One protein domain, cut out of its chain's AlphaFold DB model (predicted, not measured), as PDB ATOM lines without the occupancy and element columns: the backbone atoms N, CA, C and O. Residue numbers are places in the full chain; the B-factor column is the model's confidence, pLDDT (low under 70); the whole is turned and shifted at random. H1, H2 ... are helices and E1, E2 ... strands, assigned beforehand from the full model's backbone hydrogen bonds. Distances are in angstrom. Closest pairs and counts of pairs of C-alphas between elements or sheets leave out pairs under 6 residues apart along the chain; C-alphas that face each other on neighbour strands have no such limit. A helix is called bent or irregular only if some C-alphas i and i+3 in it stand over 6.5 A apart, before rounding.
ATOM      1  N   PRO A 133      -0.332  53.092 -30.641       54.03
ATOM      2  CA  PRO A 133       0.845  52.626 -31.362       54.03
ATOM      3  C   PRO A 133       1.888  53.746 -31.437       54.03
ATOM      4  O   PRO A 133       1.549  54.934 -31.553       54.03
ATOM      5  N   SER A 134       3.163  53.393 -31.251       60.69
ATOM      6  CA  SER A 134       4.240  54.349 -31.500       60.69
ATOM      7  C   SER A 134       4.060  54.902 -32.906       60.69
ATOM      8  O   SER A 134       3.732  54.170 -33.834       60.69
ATOM      9  N   LYS A 135       4.284  56.205 -33.073       76.56
ATOM     10  CA  LYS A 135       4.317  56.805 -34.411       76.56
ATOM     11  C   LYS A 135       5.554  56.356 -35.191       76.56
ATOM     12  O   LYS A 135       5.694  56.726 -36.355       76.56
ATOM     13  N   VAL A 136       6.489  55.671 -34.527       85.44
ATOM     14  CA  VAL A 136       7.653  55.049 -35.137       85.44
ATOM     15  C   VAL A 136       7.307  53.604 -35.468       85.44
ATOM     16  O   VAL A 136       7.063  52.790 -34.580       85.44
ATOM     17  N   GLU A 137       7.340  53.285 -36.751       89.44
ATOM     18  CA  GLU A 137       7.041  51.956 -37.273       89.44
ATOM     19  C   GLU A 137       8.278  51.393 -37.955       89.44
ATOM     20  O   GLU A 137       8.985  52.112 -38.666       89.44
ATOM     21  N   PHE A 138       8.531  50.104 -37.773       89.50
ATOM     22  CA  PHE A 138       9.590  49.405 -38.478       89.50
ATOM     23  C   PHE A 138       9.027  48.152 -39.129       89.50
ATOM     24  O   PHE A 138       8.493  47.274 -38.455       89.50
ATOM     25  N   ASP A 139       9.187  48.074 -40.441       85.81
ATOM     26  CA  ASP A 139       8.889  46.879 -41.210       85.81
ATOM     27  C   ASP A 139      10.179  46.067 -41.378       85.81
ATOM     28  O   ASP A 139      11.099  46.444 -42.113       85.81
ATOM     29  N   GLY A 140      10.240  44.937 -40.671       81.00
ATOM     30  CA  GLY A 140      11.376  44.024 -40.690       81.00
ATOM     31  C   GLY A 140      11.581  43.293 -42.020       81.00
ATOM     32  O   GLY A 140      12.703  42.830 -42.261       81.00
ATOM     33  N   GLN A 141      10.556  43.199 -42.877       79.81
ATOM     34  CA  GLN A 141      10.656  42.599 -44.210       79.81
ATOM     35  C   GLN A 141      11.227  43.598 -45.215       79.81
ATOM     36  O   GLN A 141      12.203  43.293 -45.897       79.81
ATOM     37  N   SER A 142      10.675  44.816 -45.273       82.62
ATOM     38  CA  SER A 142      11.179  45.851 -46.191       82.62
ATOM     39  C   SER A 142      12.416  46.597 -45.673       82.62
ATOM     40  O   SER A 142      13.041  47.360 -46.423       82.62
ATOM     41  N   ALA A 143      12.789  46.369 -44.407       86.19
ATOM     42  CA  ALA A 143      13.872  47.040 -43.692       86.19
ATOM     43  C   ALA A 143      13.701  48.570 -43.667       86.19
ATOM     44  O   ALA A 143      14.679  49.322 -43.775       86.19
ATOM     45  N   VAL A 144      12.451  49.031 -43.559       88.88
ATOM     46  CA  VAL A 144      12.084  50.451 -43.556       88.88
ATOM     47  C   VAL A 144      11.576  50.859 -42.181       88.88
ATOM     48  O   VAL A 144      10.598  50.322 -41.677       88.88
ATOM     49  N   LEU A 145      12.215  51.877 -41.619       91.44
ATOM     50  CA  LEU A 145      11.759  52.614 -40.451       91.44
ATOM     51  C   LEU A 145      11.023  53.882 -40.900       91.44
ATOM     52  O   LEU A 145      11.534  54.628 -41.742       91.44
ATOM     53  N   ARG A 146       9.850  54.148 -40.327       90.81
ATOM     54  CA  ARG A 146       8.989  55.296 -40.632       90.81
ATOM     55  C   ARG A 146       8.651  56.063 -39.363       90.81
ATOM     56  O   ARG A 146       8.455  55.468 -38.312       90.81
ATOM     57  N   TYR A 147       8.599  57.387 -39.463       89.06
ATOM     58  CA  TYR A 147       8.081  58.259 -38.410       89.06
ATOM     59  C   TYR A 147       7.546  59.545 -39.035       89.06
ATOM     60  O   TYR A 147       8.318  60.344 -39.569       89.06
ATOM     61  N   LYS A 148       6.229  59.767 -38.966       84.81
ATOM     62  CA  LYS A 148       5.557  60.863 -39.692       84.81
ATOM     63  C   LYS A 148       5.915  60.802 -41.191       84.81
ATOM     64  O   LYS A 148       5.672  59.791 -41.835       84.81
ATOM     65  N   THR A 149       6.522  61.854 -41.736       84.75
ATOM     66  CA  THR A 149       6.990  61.940 -43.128       84.75
ATOM     67  C   THR A 149       8.408  61.396 -43.331       84.75
ATOM     68  O   THR A 149       8.891  61.332 -44.461       84.75
ATOM     69  N   LEU A 150       9.104  61.009 -42.257       89.06
ATOM     70  CA  LEU A 150      10.477  60.522 -42.320       89.06
ATOM     71  C   LEU A 150      10.512  59.035 -42.653       89.06
ATOM     72  O   LEU A 150       9.773  58.236 -42.077       89.06
ATOM     73  N   SER A 151      11.447  58.655 -43.524       90.44
ATOM     74  CA  SER A 151      11.759  57.258 -43.803       90.44
ATOM     75  C   SER A 151      13.263  56.986 -43.771       90.44
ATOM     76  O   SER A 151      14.118  57.794 -44.173       90.44
ATOM     77  N   HIS A 152      13.621  55.816 -43.254       89.56
ATOM     78  CA  HIS A 152      14.975  55.297 -43.290       89.56
ATOM     79  C   HIS A 152      14.947  53.838 -43.716       89.56
ATOM     80  O   HIS A 152      14.396  52.992 -43.023       89.56
ATOM     81  N   LYS A 153      15.567  53.551 -44.860       87.81
ATOM     82  CA  LYS A 153      15.735  52.192 -45.354       87.81
ATOM     83  C   LYS A 153      17.147  51.716 -45.032       87.81
ATOM     84  O   LYS A 153      18.111  52.343 -45.468       87.81
ATOM     85  N   PHE A 154      17.251  50.614 -44.298       82.81
ATOM     86  CA  PHE A 154      18.530  49.989 -43.937       82.81
ATOM     87  C   PHE A 154      19.139  49.169 -45.089       82.81
ATOM     88  O   PHE A 154      20.287  48.741 -45.012       82.81
ATOM     89  N   GLN A 155      18.387  48.981 -46.178       75.19
ATOM     90  CA  GLN A 155      18.793  48.230 -47.364       75.19
ATOM     91  C   GLN A 155      18.711  49.096 -48.635       75.19
ATOM     92  O   GLN A 155      17.655  49.641 -48.960       75.19
ATOM     93  N   LYS A 156      19.805  49.213 -49.402       61.03
ATOM     94  CA  LYS A 156      19.810  49.868 -50.726       61.03
ATOM     95  C   LYS A 156      19.820  48.807 -51.837       61.03
ATOM     96  O   LYS A 156      20.872  48.320 -52.229       61.03
ATOM     97  N   GLY A 157      18.648  48.462 -52.370       58.62
ATOM     98  CA  GLY A 157      18.521  47.450 -53.431       58.62
ATOM     99  C   GLY A 157      18.748  46.019 -52.921       58.62
ATOM    100  O   GLY A 157      18.331  45.690 -51.815       58.62
ATOM    101  N   ILE A 158      19.401  45.163 -53.715       52.19
ATOM    102  CA  ILE A 158      19.668  43.750 -53.361       52.19
ATOM    103  C   ILE A 158      20.820  43.635 -52.339       52.19
ATOM    104  O   ILE A 158      20.878  42.687 -51.561       52.19
ATOM    105  N   ARG A 159      21.714  44.633 -52.276       52.84
ATOM    106  CA  ARG A 159      22.817  44.694 -51.305       52.84
ATOM    107  C   ARG A 159      22.408  45.547 -50.099       52.84
ATOM    108  O   ARG A 159      22.364  46.774 -50.162       52.84
ATOM    109  N   GLY A 160      22.054  44.887 -48.999       57.91
ATOM    110  CA  GLY A 160      21.931  45.537 -47.692       57.91
ATOM    111  C   GLY A 160      23.293  45.789 -47.049       57.91
ATOM    112  O   GLY A 160      24.320  45.394 -47.593       57.91
ATOM    113  N   ASP A 161      23.281  46.418 -45.877       68.94
ATOM    114  CA  ASP A 161      24.386  46.370 -44.914       68.94
ATOM    115  C   ASP A 161      23.945  45.400 -43.797       68.94
ATOM    116  O   ASP A 161      23.294  45.826 -42.832       68.94
ATOM    117  N   PRO A 162      24.139  44.072 -43.980       78.62
ATOM    118  CA  PRO A 162      23.512  43.053 -43.140       78.62
ATOM    119  C   PRO A 162      23.806  43.221 -41.643       78.62
ATOM    120  O   PRO A 162      22.866  43.087 -40.858       78.62
ATOM    121  N   PRO A 163      25.034  43.599 -41.221       84.81
ATOM    122  CA  PRO A 163      25.325  43.866 -39.815       84.81
ATOM    123  C   PRO A 163      24.489  45.008 -39.226       84.81
ATOM    124  O   PRO A 163      24.007  44.888 -38.101       84.81
ATOM    125  N   LYS A 164      24.256  46.099 -39.972       88.56
ATOM    126  CA  LYS A 164      23.468  47.249 -39.480       88.56
ATOM    127  C   LYS A 164      22.009  46.884 -39.288       88.56
ATOM    128  O   LYS A 164      21.426  47.226 -38.263       88.56
ATOM    129  N   LEU A 165      21.430  46.185 -40.264       88.75
ATOM    130  CA  LEU A 165      20.048  45.728 -40.180       88.75
ATOM    131  C   LEU A 165      19.873  44.693 -39.065       88.75
ATOM    132  O   LEU A 165      18.908  44.781 -38.313       88.75
ATOM    133  N   LYS A 166      20.800  43.736 -38.939       89.50
ATOM    134  CA  LYS A 166      20.750  42.705 -37.897       89.50
ATOM    135  C   LYS A 166      20.851  43.323 -36.501       89.50
ATOM    136  O   LYS A 166      20.005  43.029 -35.662       89.50
ATOM    137  N   LEU A 167      21.785  44.258 -36.298       92.06
ATOM    138  CA  LEU A 167      21.898  45.014 -35.047       92.06
ATOM    139  C   LEU A 167      20.616  45.804 -34.766       92.06
ATOM    140  O   LEU A 167      20.088  45.752 -33.660       92.06
ATOM    141  N   PHE A 168      20.096  46.531 -35.761       92.69
ATOM    142  CA  PHE A 168      18.889  47.331 -35.567       92.69
ATOM    143  C   PHE A 168      17.667  46.469 -35.234       92.69
ATOM    144  O   PHE A 168      16.913  46.853 -34.352       92.69
ATOM    145  N   LYS A 169      17.492  45.306 -35.876       90.62
ATOM    146  CA  LYS A 169      16.412  44.352 -35.566       90.62
ATOM    147  C   LYS A 169      16.475  43.880 -34.115       90.62
ATOM    148  O   LYS A 169      15.511  44.061 -33.386       90.62
ATOM    149  N   GLN A 170      17.634  43.391 -33.673       90.69
ATOM    150  CA  GLN A 170      17.811  42.934 -32.289       90.69
ATOM    151  C   GLN A 170      17.515  44.045 -31.273       90.69
ATOM    152  O   GLN A 170      16.833  43.818 -30.274       90.69
ATOM    153  N   LEU A 171      17.980  45.267 -31.545       92.19
ATOM    154  CA  LEU A 171      17.691  46.419 -30.696       92.19
ATOM    155  C   LEU A 171      16.219  46.849 -30.753       92.19
ATOM    156  O   LEU A 171      15.679  47.296 -29.745       92.19
ATOM    157  N   TRP A 172      15.576  46.738 -31.915       92.25
ATOM    158  CA  TRP A 172      14.166  47.062 -32.106       92.25
ATOM    159  C   TRP A 172      13.265  46.110 -31.323       92.25
ATOM    160  O   TRP A 172      12.345  46.566 -30.647       92.25
ATOM    161  N   ASP A 173      13.552  44.814 -31.351       87.94
ATOM    162  CA  ASP A 173      12.752  43.802 -30.655       87.94
ATOM    163  C   ASP A 173      12.826  43.961 -29.125       87.94
ATOM    164  O   ASP A 173      11.865  43.662 -28.427       87.94
ATOM    165  N   ASN A 174      13.918  44.544 -28.611       87.12
ATOM    166  CA  ASN A 174      14.165  44.761 -27.178       87.12
ATOM    167  C   ASN A 174      14.015  46.230 -26.732       87.12
ATOM    168  O   ASN A 174      14.469  46.621 -25.651       87.12
ATOM    169  N   ARG A 175      13.419  47.077 -27.575       90.69
ATOM    170  CA  ARG A 175      13.370  48.530 -27.364       90.69
ATOM    171  C   ARG A 175      12.563  48.932 -26.128       90.69
ATOM    172  O   ARG A 175      11.543  48.326 -25.810       90.69
ATOM    173  N   SER A 176      12.971  50.023 -25.487       88.62
ATOM    174  CA  SER A 176      12.157  50.725 -24.494       88.62
ATOM    175  C   SER A 176      11.433  51.911 -25.129       88.62
ATOM    176  O   SER A 176      11.833  52.427 -26.178       88.62
ATOM    177  N   HIS A 177      10.336  52.352 -24.514       86.00
ATOM    178  CA  HIS A 177       9.535  53.466 -25.025       86.00
ATOM    179  C   HIS A 177       9.222  54.445 -23.900       86.00
ATOM    180  O   HIS A 177       8.625  54.095 -22.883       86.00
ATOM    181  N   ILE A 178       9.637  55.690 -24.106       84.81
ATOM    182  CA  ILE A 178       9.346  56.851 -23.276       84.81
ATOM    183  C   ILE A 178       8.430  57.781 -24.073       84.81
ATOM    184  O   ILE A 178       8.764  58.206 -25.181       84.81
ATOM    185  N   ARG A 179       7.275  58.128 -23.507       81.06
ATOM    186  CA  ARG A 179       6.318  59.070 -24.096       81.06
ATOM    187  C   ARG A 179       5.969  60.150 -23.081       81.06
ATOM    188  O   ARG A 179       5.589  59.832 -21.956       81.06
ATOM    189  N   LYS A 180       6.094  61.428 -23.457       80.69
ATOM    190  CA  LYS A 180       5.864  62.584 -22.559       80.69
ATOM    191  C   LYS A 180       6.615  62.465 -21.219       80.69
ATOM    192  O   LYS A 180       6.073  62.767 -20.161       80.69
ATOM    193  N   GLY A 181       7.844  61.949 -21.259       77.00
ATOM    194  CA  GLY A 181       8.678  61.730 -20.069       77.00
ATOM    195  C   GLY A 181       8.294  60.526 -19.198       77.00
ATOM    196  O   GLY A 181       9.007  60.240 -18.243       77.00
ATOM    197  N   LYS A 182       7.223  59.788 -19.522       77.25
ATOM    198  CA  LYS A 182       6.832  58.557 -18.821       77.25
ATOM    199  C   LYS A 182       7.307  57.327 -19.591       77.25
ATOM    200  O   LYS A 182       7.113  57.243 -20.804       77.25
ATOM    201  N   LYS A 183       7.925  56.375 -18.891       78.56
ATOM    202  CA  LYS A 183       8.303  55.075 -19.460       78.56
ATOM    203  C   LYS A 183       7.034  54.234 -19.617       78.56
ATOM    204  O   LYS A 183       6.375  53.957 -18.625       78.56
ATOM    205  N   ILE A 184       6.681  53.900 -20.855       78.69
ATOM    206  CA  ILE A 184       5.485  53.109 -21.200       78.69
ATOM    207  C   ILE A 184       5.833  51.694 -21.675       78.69
ATOM    208  O   ILE A 184       4.974  50.827 -21.673       78.69
ATOM    209  N   ALA A 185       7.092  51.453 -22.053       78.12
ATOM    210  CA  ALA A 185       7.635  50.111 -22.231       78.12
ATOM    211  C   ALA A 185       9.045  50.062 -21.637       78.12
ATOM    212  O   ALA A 185       9.899  50.892 -21.978       78.12
ATOM    213  N   VAL A 186       9.286  49.109 -20.732       74.38
ATOM    214  CA  VAL A 186      10.554  49.004 -19.997       74.38
ATOM    215  C   VAL A 186      11.710  48.644 -20.936       74.38
ATOM    216  O   VAL A 186      12.790  49.233 -20.803       74.38
ATOM    217  N   GLY A 187      11.449  47.768 -21.914       80.50
ATOM    218  CA  GLY A 187      12.447  47.194 -22.822       80.50
ATOM    219  C   GLY A 187      13.533  46.406 -22.086       80.50
ATOM    220  O   GLY A 187      13.592  46.403 -20.856       80.50
ATOM    221  N   SER A 188      14.453  45.805 -22.836       82.56
ATOM    222  CA  SER A 188      15.592  45.067 -22.274       82.56
ATOM    223  C   SER A 188      16.912  45.655 -22.767       82.56
ATOM    224  O   SER A 188      17.037  46.066 -23.922       82.56
ATOM    225  N   THR A 189      17.901  45.743 -21.883       85.88
ATOM    226  CA  THR A 189      19.283  46.066 -22.256       85.88
ATOM    227  C   THR A 189      19.978  44.803 -22.727       85.88
ATOM    228  O   THR A 189      19.959  43.791 -22.030       85.88
ATOM    229  N   LEU A 190      20.610  44.866 -23.894       87.19
ATOM    230  CA  LEU A 190      21.348  43.740 -24.449       87.19
ATOM    231  C   LEU A 190      22.827  43.841 -24.094       87.19
ATOM    232  O   LEU A 190      23.430  44.915 -24.178       87.19
ATOM    233  N   ASP A 191      23.421  42.714 -23.723       89.06
ATOM    234  CA  ASP A 191      24.854  42.635 -23.481       89.06
ATOM    235  C   ASP A 191      25.630  42.877 -24.788       89.06
ATOM    236  O   ASP A 191      25.335  42.307 -25.841       89.06
ATOM    237  N   HIS A 192      26.620  43.766 -24.727       85.12
ATOM    238  CA  HIS A 192      27.385  44.189 -25.897       85.12
ATOM    239  C   HIS A 192      28.294  43.089 -26.468       85.12
ATOM    240  O   HIS A 192      28.522  43.068 -27.676       85.12
ATOM    241  N   VAL A 193      28.799  42.182 -25.626       85.50
ATOM    242  CA  VAL A 193      29.609  41.028 -26.034       85.50
ATOM    243  C   VAL A 193      28.715  40.008 -26.727       85.50
ATOM    244  O   VAL A 193      29.058  39.530 -27.805       85.50
ATOM    245  N   VAL A 194      27.539  39.730 -26.154       85.62
ATOM    246  CA  VAL A 194      26.547  38.823 -26.757       85.62
ATOM    247  C   VAL A 194      26.110  39.335 -28.127       85.62
ATOM    248  O   VAL A 194      26.198  38.604 -29.109       85.62
ATOM    249  N   LEU A 195      25.749  40.617 -28.223       87.81
ATOM    250  CA  LEU A 195      25.401  41.248 -29.496       87.81
ATOM    251  C   LEU A 195      26.528  41.151 -30.529       87.81
ATOM    252  O   LEU A 195      26.271  40.885 -31.699       87.81
ATOM    253  N   ALA A 196      27.777  41.384 -30.129       86.25
ATOM    254  CA  ALA A 196      28.901  41.330 -31.056       86.25
ATOM    255  C   ALA A 196      29.144  39.914 -31.603       86.25
ATOM    256  O   ALA A 196      29.401  39.764 -32.802       86.25
ATOM    257  N   VAL A 197      29.021  38.887 -30.757       84.12
ATOM    258  CA  VAL A 197      29.115  37.476 -31.162       84.12
ATOM    259  C   VAL A 197      27.963  37.111 -32.100       84.12
ATOM    260  O   VAL A 197      28.205  36.609 -33.196       84.12
ATOM    261  N   ASP A 198      26.725  37.471 -31.757       84.81
ATOM    262  CA  ASP A 198      25.549  37.200 -32.594       84.81
ATOM    263  C   ASP A 198      25.640  37.872 -33.969       84.81
ATOM    264  O   ASP A 198      25.158  37.349 -34.979       84.81
ATOM    265  N   LEU A 199      26.263  39.048 -34.039       87.50
ATOM    266  CA  LEU A 199      26.505  39.776 -35.283       87.50
ATOM    267  C   LEU A 199      27.707  39.247 -36.075       87.50
ATOM    268  O   LEU A 199      27.951  39.732 -37.179       87.50
ATOM    269  N   GLY A 200      28.423  38.249 -35.552       84.88
ATOM    270  CA  GLY A 200      29.541  37.590 -36.222       84.88
ATOM    271  C   GLY A 200      30.848  38.380 -36.183       84.88
ATOM    272  O   GLY A 200      31.722  38.134 -37.011       84.88
ATOM    273  N   PHE A 201      31.009  39.329 -35.252       82.56
ATOM    274  CA  PHE A 201      32.303  39.997 -35.051       82.56
ATOM    275  C   PHE A 201      33.343  39.056 -34.439       82.56
ATOM    276  O   PHE A 201      34.537  39.257 -34.642       82.56
ATOM    277  N   ALA A 202      32.890  38.052 -33.693       84.25
ATOM    278  CA  ALA A 202      33.707  37.072 -33.000       84.25
ATOM    279  C   ALA A 202      32.950  35.741 -32.907       84.25
ATOM    280  O   ALA A 202      31.724  35.745 -32.833       84.25
ATOM    281  N   GLN A 203      33.673  34.620 -32.892       78.25
ATOM    282  CA  GLN A 203      33.069  33.294 -32.698       78.25
ATOM    283  C   GLN A 203      32.737  33.025 -31.226       78.25
ATOM    284  O   GLN A 203      31.754  32.358 -30.926       78.25
ATOM    285  N   GLU A 204      33.524  33.587 -30.307       82.75
ATOM    286  CA  GLU A 204      33.385  33.356 -28.869       82.75
ATOM    287  C   GLU A 204      33.589  34.647 -28.075       82.75
ATOM    288  O   GLU A 204      34.355  35.530 -28.481       82.75
ATOM    289  N   ARG A 205      32.951  34.741 -26.902       82.19
ATOM    290  CA  ARG A 205      32.979  35.938 -26.039       82.19
ATOM    291  C   ARG A 205      34.401  36.396 -25.710       82.19
ATOM    292  O   ARG A 205      34.728  37.564 -25.894       82.19
ATOM    293  N   HIS A 206      35.257  35.454 -25.322       81.88
ATOM    294  CA  HIS A 206      36.634  35.733 -24.919       81.88
ATOM    295  C   HIS A 206      37.452  36.394 -26.043       81.88
ATOM    296  O   HIS A 206      38.179  37.364 -25.821       81.88
ATOM    297  N   SER A 207      37.265  35.935 -27.285       79.88
ATOM    298  CA  SER A 207      37.955  36.490 -28.456       79.88
ATOM    299  C   SER A 207      37.561  37.945 -28.751       79.88
ATOM    300  O   SER A 207      38.391  38.738 -29.198       79.88
ATOM    301  N   TYR A 208      36.319  38.333 -28.444       86.62
ATOM    302  CA  TYR A 208      35.847  39.712 -28.578       86.62
ATOM    303  C   TYR A 208      36.359  40.617 -27.445       86.62
ATOM    304  O   TYR A 208      36.812  41.743 -27.683       86.62
ATOM    305  N   GLU A 209      36.320  40.122 -26.208       84.25
ATOM    306  CA  GLU A 209      36.729  40.861 -25.005       84.25
ATOM    307  C   GLU A 209      38.219  41.207 -24.990       84.25
ATOM    308  O   GLU A 209      38.601  42.271 -24.504       84.25
ATOM    309  N   LEU A 210      39.072  40.383 -25.601       86.56
ATOM    310  CA  LEU A 210      40.509  40.660 -25.693       86.56
ATOM    311  C   LEU A 210      40.896  41.483 -26.930       86.56
ATOM    312  O   LEU A 210      41.905  42.188 -26.916       86.56
ATOM    313  N   ASN A 211      40.073  41.495 -27.983       89.31
ATOM    314  CA  ASN A 211      40.419  42.151 -29.243       89.31
ATOM    315  C   ASN A 211      39.872  43.589 -29.370       89.31
ATOM    316  O   ASN A 211      38.699  43.829 -29.677       89.31
ATOM    317  N   LYS A 212      40.762  44.575 -29.198       91.44
ATOM    318  CA  LYS A 212      40.440  46.011 -29.299       91.44
ATOM    319  C   LYS A 212      39.906  46.417 -30.676       91.44
ATOM    320  O   LYS A 212      39.034  47.281 -30.756       91.44
ATOM    321  N   GLU A 213      40.398  45.815 -31.756       92.12
ATOM    322  CA  GLU A 213      39.929  46.139 -33.106       92.12
ATOM    323  C   GLU A 213      38.484  45.695 -33.325       92.12
ATOM    324  O   GLU A 213      37.693  46.452 -33.887       92.12
ATOM    325  N   LEU A 214      38.117  44.503 -32.844       89.06
ATOM    326  CA  LEU A 214      36.745  44.001 -32.940       89.06
ATOM    327  C   LEU A 214      35.772  44.889 -32.160       89.06
ATOM    328  O   LEU A 214      34.729  45.266 -32.700       89.06
ATOM    329  N   ARG A 215      36.150  45.316 -30.948       89.81
ATOM    330  CA  ARG A 215      35.362  46.279 -30.160       89.81
ATOM    331  C   ARG A 215      35.186  47.608 -30.885       89.81
ATOM    332  O   ARG A 215      34.071  48.115 -30.974       89.81
ATOM    333  N   ASN A 216      36.256  48.142 -31.475       92.00
ATOM    334  CA  ASN A 216      36.190  49.381 -32.251       92.00
ATOM    335  C   ASN A 216      35.270  49.249 -33.474       92.00
ATOM    336  O   ASN A 216      34.505  50.171 -33.768       92.00
ATOM    337  N   LYS A 217      35.316  48.112 -34.182       90.38
ATOM    338  CA  LYS A 217      34.443  47.846 -35.335       90.38
ATOM    339  C   LYS A 217      32.973  47.751 -34.915       90.38
ATOM    340  O   LYS A 217      32.118  48.348 -35.568       90.38
ATOM    341  N   PHE A 218      32.677  47.069 -33.813       92.12
ATOM    342  CA  PHE A 218      31.322  46.999 -33.265       92.12
ATOM    343  C   PHE A 218      30.822  48.374 -32.794       92.12
ATOM    344  O   PHE A 218      29.708  48.791 -33.113       92.12
ATOM    345  N   ASP A 219      31.667  49.149 -32.115       90.75
ATOM    346  CA  ASP A 219      31.339  50.518 -31.722       90.75
ATOM    347  C   ASP A 219      31.053  51.421 -32.918       90.75
ATOM    348  O   ASP A 219      30.145  52.261 -32.873       90.75
ATOM    349  N   GLN A 220      31.812  51.243 -33.997       91.56
ATOM    350  CA  GLN A 220      31.566  51.941 -35.244       91.56
ATOM    351  C   GLN A 220      30.226  51.520 -35.860       91.56
ATOM    352  O   GLN A 220      29.470  52.392 -36.283       91.56
ATOM    353  N   LEU A 221      29.868  50.234 -35.814       92.38
ATOM    354  CA  LEU A 221      28.565  49.748 -36.272       92.38
ATOM    355  C   LEU A 221      27.407  50.411 -35.510       92.38
ATOM    356  O   LEU A 221      26.464  50.916 -36.122       92.38
ATOM    357  N   VAL A 222      27.496  50.487 -34.179       92.06
ATOM    358  CA  VAL A 222      26.484  51.162 -33.348       92.06
ATOM    359  C   VAL A 222      26.374  52.647 -33.717       92.06
ATOM    360  O   VAL A 222      25.268  53.186 -33.830       92.06
ATOM    361  N   LYS A 223      27.506  53.330 -33.942       91.56
ATOM    362  CA  LYS A 223      27.521  54.732 -34.402       91.56
ATOM    363  C   LYS A 223      26.883  54.881 -35.781       91.56
ATOM    364  O   LYS A 223      26.161  55.856 -35.994       91.56
ATOM    365  N   ASP A 224      27.122  53.941 -36.684       90.12
ATOM    366  CA  ASP A 224      26.585  53.954 -38.042       90.12
ATOM    367  C   ASP A 224      25.078  53.700 -38.091       90.12
ATOM    368  O   ASP A 224      24.414  54.216 -38.986       90.12
ATOM    369  N   VAL A 225      24.515  52.971 -37.125       91.06
ATOM    370  CA  VAL A 225      23.059  52.865 -36.948       91.06
ATOM    371  C   VAL A 225      22.505  54.148 -36.317       91.06
ATOM    372  O   VAL A 225      21.538  54.726 -36.809       91.06
ATOM    373  N   LYS A 226      23.142  54.658 -35.255       92.19
ATOM    374  CA  LYS A 226      22.648  55.813 -34.484       92.19
ATOM    375  C   LYS A 226      22.674  57.126 -35.270       92.19
ATOM    376  O   LYS A 226      21.704  57.886 -35.262       92.19
ATOM    377  N   ARG A 227      23.807  57.452 -35.900       91.19
ATOM    378  CA  ARG A 227      24.055  58.779 -36.496       91.19
ATOM    379  C   ARG A 227      23.058  59.128 -37.606       91.19
ATOM    380  O   ARG A 227      22.543  60.246 -37.559       91.19
ATOM    381  N   PRO A 228      22.749  58.249 -38.580       89.94
ATOM    382  CA  PRO A 228      21.794  58.570 -39.638       89.94
ATOM    383  C   PRO A 228      20.378  58.798 -39.112       89.94
ATOM    384  O   PRO A 228      19.700  59.707 -39.584       89.94
ATOM    385  N   LEU A 229      19.940  58.008 -38.129       91.56
ATOM    386  CA  LEU A 229      18.615  58.145 -37.522       91.56
ATOM    387  C   LEU A 229      18.493  59.468 -36.761       91.56
ATOM    388  O   LEU A 229      17.544  60.219 -36.985       91.56
ATOM    389  N   LYS A 230      19.512  59.811 -35.961       90.50
ATOM    390  CA  LYS A 230      19.580  61.100 -35.260       90.50
ATOM    391  C   LYS A 230      19.594  62.281 -36.235       90.50
ATOM    392  O   LYS A 230      18.839  63.226 -36.047       90.50
ATOM    393  N   LYS A 231      20.412  62.224 -37.296       89.69
ATOM    394  CA  LYS A 231      20.481  63.282 -38.326       89.69
ATOM    395  C   LYS A 231      19.147  63.496 -39.044       89.69
ATOM    396  O   LYS A 231      18.833  64.623 -39.397       89.69
ATOM    397  N   LYS A 232      18.376  62.427 -39.257       89.38
ATOM    398  CA  LYS A 232      17.044  62.497 -39.873       89.38
ATOM    399  C   LYS A 232      15.953  62.985 -38.915       89.38
ATOM    400  O   LYS A 232      14.856  63.249 -39.380       89.38
ATOM    401  N   GLY A 233      16.232  63.106 -37.615       88.19
ATOM    402  CA  GLY A 233      15.257  63.563 -36.622       88.19
ATOM    403  C   GLY A 233      14.298  62.476 -36.134       88.19
ATOM    404  O   GLY A 233      13.211  62.798 -35.656       88.19
ATOM    405  N   PHE A 234      14.669  61.195 -36.241       91.12
ATOM    406  CA  PHE A 234      13.896  60.137 -35.591       91.12
ATOM    407  C   PHE A 234      13.953  60.302 -34.062       91.12
ATOM    408  O   PHE A 234      15.027  60.599 -33.532       91.12
ATOM    409  N   PRO A 235      12.843  60.064 -33.341       90.75
ATOM    410  CA  PRO A 235      12.787  60.117 -31.881       90.75
ATOM    411  C   PRO A 235      13.377  58.835 -31.269       90.75
ATOM    412  O   PRO A 235      12.715  58.131 -30.514       90.75
ATOM    413  N   LEU A 236      14.598  58.481 -31.667       92.19
ATOM    414  CA  LEU A 236      15.275  57.246 -31.291       92.19
ATOM    415  C   LEU A 236      16.642  57.559 -30.700       92.19
ATOM    416  O   LEU A 236      17.441  58.289 -31.295       92.19
ATOM    417  N   GLU A 237      16.941  56.928 -29.578       91.56
ATOM    418  CA  GLU A 237      18.245  56.976 -28.940       91.56
ATOM    419  C   GLU A 237      18.786  55.563 -28.740       91.56
ATOM    420  O   GLU A 237      18.036  54.615 -28.554       91.56
ATOM    421  N   ILE A 238      20.108  55.416 -28.814       90.88
ATOM    422  CA  ILE A 238      20.785  54.188 -28.392       90.88
ATOM    423  C   ILE A 238      21.590  54.540 -27.148       90.88
ATOM    424  O   ILE A 238      22.529  55.351 -27.238       90.88
ATOM    425  N   GLU A 239      21.184  53.965 -26.019       89.50
ATOM    426  CA  GLU A 239      21.795  54.125 -24.699       89.50
ATOM    427  C   GLU A 239      22.833  53.031 -24.423       89.50
ATOM    428  O   GLU A 239      22.796  51.959 -25.029       89.50
ATOM    429  N   ARG A 240      23.790  53.337 -23.530       84.12
ATOM    430  CA  ARG A 240      24.934  52.466 -23.199       84.12
ATOM    431  C   ARG A 240      25.172  52.227 -21.699       84.12
ATOM    432  O   ARG A 240      26.244  51.777 -21.305       84.12
ATOM    433  N   LYS A 241      24.217  52.580 -20.837       66.94
ATOM    434  CA  LYS A 241      24.349  52.391 -19.386       66.94
ATOM    435  C   LYS A 241      23.977  50.937 -19.063       66.94
ATOM    436  O   LYS A 241      22.796  50.633 -19.008       66.94
ATOM    437  N   ASN A 242      24.965  50.053 -18.897       68.62
ATOM    438  CA  ASN A 242      24.808  48.618 -18.566       68.62
ATOM    439  C   ASN A 242      24.383  47.692 -19.726       68.62
ATOM    440  O   ASN A 242      23.652  46.728 -19.529       68.62
ATOM    441  N   GLY A 243      24.843  47.980 -20.942       84.38
ATOM    442  CA  GLY A 243      24.508  47.214 -22.145       84.38
ATOM    443  C   GLY A 243      24.199  48.154 -23.298       84.38
ATOM    444  O   GLY A 243      24.640  49.299 -23.291       84.38
ATOM    445  N   ILE A 244      23.449  47.691 -24.291       90.19
ATOM    446  CA  ILE A 244      22.983  48.503 -25.415       90.19
ATOM    447  C   ILE A 244      21.471  48.351 -25.521       90.19
ATOM    448  O   ILE A 244      20.955  47.239 -25.583       90.19
ATOM    449  N   GLN A 245      20.761  49.477 -25.553       92.25
ATOM    450  CA  GLN A 245      19.307  49.505 -25.700       92.25
ATOM    451  C   GLN A 245      18.889  50.603 -26.676       92.25
ATOM    452  O   GLN A 245      19.442  51.705 -26.654       92.25
ATOM    453  N   LEU A 246      17.898  50.305 -27.518       93.50
ATOM    454  CA  LEU A 246      17.174  51.315 -28.284       93.50
ATOM    455  C   LEU A 246      16.039  51.884 -27.431       93.50
ATOM    456  O   LEU A 246      15.215  51.136 -26.913       93.50
ATOM    457  N   VAL A 247      15.977  53.204 -27.336       91.31
ATOM    458  CA  VAL A 247      14.952  53.945 -26.605       91.31
ATOM    459  C   VAL A 247      14.189  54.810 -27.596       91.31
ATOM    460  O   VAL A 247      14.776  55.648 -28.283       91.31
ATOM    461  N   ILE A 248      12.874  54.624 -27.682       90.81
ATOM    462  CA  ILE A 248      11.991  55.533 -28.416       90.81
ATOM    463  C   ILE A 248      11.575  56.662 -27.474       90.81
ATOM    464  O   ILE A 248      10.974  56.393 -26.440       90.81
ATOM    465  N   VAL A 249      11.855  57.917 -27.831       88.75
ATOM    466  CA  VAL A 249      11.547  59.103 -27.013       88.75
ATOM    467  C   VAL A 249      10.557  60.009 -27.741       88.75
ATOM    468  O   VAL A 249      10.927  60.951 -28.444       88.75
ATOM    469  N   GLU A 250       9.266  59.739 -27.570       82.75
ATOM    470  CA  GLU A 250       8.201  60.580 -28.115       82.75
ATOM    471  C   GLU A 250       7.873  61.718 -27.139       82.75
ATOM    472  O   GLU A 250       7.320  61.495 -26.061       82.75
TER     473      GLU A 250
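AT A GLANCE: This is residues 133 to 250 of the 251 residues of an uncharacterized protein of Candidatus Nealsonbacteria bacterium RIFCSPLOWO2_01_FULL_43_32 (UniProt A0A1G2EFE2). Two small sheets stand at one end of the domain, with H1 in the middle near both of them, and the long helix H4 runs from these sheets to the other end, where the short helices H2 and H3 lie. One sheet is the three-strand meander E1 E2 E3, each strand the antiparallel neighbour of the one before; the other is a mixed sheet in the order E5, E4, E7, E6, with E4 and E7 parallel and the other neighbours antiparallel. The printed part has 118 residues, with four named helices and seven named strands in the order E1 E2 E3 H1 E4 E5 H2 H3 H4 E6 E7, and its class is mixed, helices and strands. It is compact, with a radius of gyration of the C-alphas of 14.5 A, and rounded, with spans of 41 by 36 by 23 A.

IN THESE COORDINATES: Find C-alpha 136 at (7.653, 55.049, -35.137); there E1 begins, residues 136 to 139, followed by E2, residues 144 to 147, and E3, residues 150 to 153. Next comes H1, residues 162 to 173, 16.5 A from first to last C-alpha. E4, residues 176 to 179, and E5, residues 182 to 185, follow as a hairpin. Then look for H2, residues 192 to 198, 9.9 A long, and H3, residues 205 to 210, 8.9 A long. H4, residues 212 to 232, starts at C-alpha 212 at (40.440, 46.011, -29.299) and is 30.5 A long; it is neither bent nor irregular, but only just: C-alphas 225 and 228 are 6.4 A apart. E6, residues 236 to 239, is 9.8 A long, and E7, residues 245 to 250, is 15.9 A long and ends at C-alpha 250 at (8.201, 60.580, -28.115).

HOW THE PARTS SIT: Begin with the meander, where N 137 of E1 and O 146 of E2 are 2.9 A apart, and N 145 of E2 and O 152 of E3 are 2.8 A apart, both within hydrogen-bond range. H1 only grazes this sheet with its residues 165 to 172, and only grazes the four-strand sheet with its residues 168 to 173; its closest C-alphas to E7 are those of Leu 171 and Leu 246, 5.5 A apart. The four-strand sheet is strongly twisted, only just, with C-alphas up to 4.2 A off its best plane. In it, the pairs within hydrogen-bond range include N 179 and O 182 of E4 and E5 at 2.8 A, N 178 and O 248 of E4 and E7 at 2.8 A, and N 237 and O 247 of E6 and E7 at 2.8 A. H2 and H3 touch at a steep tilt of 55 degrees, opposite ways, closest at the C-alphas of Val 193 and Arg 205, 6.1 A apart. H3 and H4 touch only at the corner by their link, and only just, with 3 pairs of C-alphas within 8 A; the closest are those of Tyr 208 and Leu 214, 6.2 A. H4 touches H1 with its residues 221 to 225 alone, the same way at a steep tilt of 69 degrees, only just short of about perpendicular; the closest C-alphas are those of Lys 164 and Val 225, 6.2 A. H4 only grazes the four-strand sheet with its residues 222 to 230 and the meander with its residues 228 to 232. Every O i to N i+4 pair is within hydrogen-bond range in H1, H2 and H3, and 15 of 17 are in H4.

THE WHOLE: The two C-alphas farthest apart are those of Thr 149 and His 206, 43.6 A. The printed part has no cut, and no link is long. In the short link from E3 to H1, residues 155 to 156 pair with residues 159 to 160, antiparallel. The mean pLDDT of the printed part is 84.7, and it is under 70 at residues 133 to 134, 156 to 161 and 241 to 242.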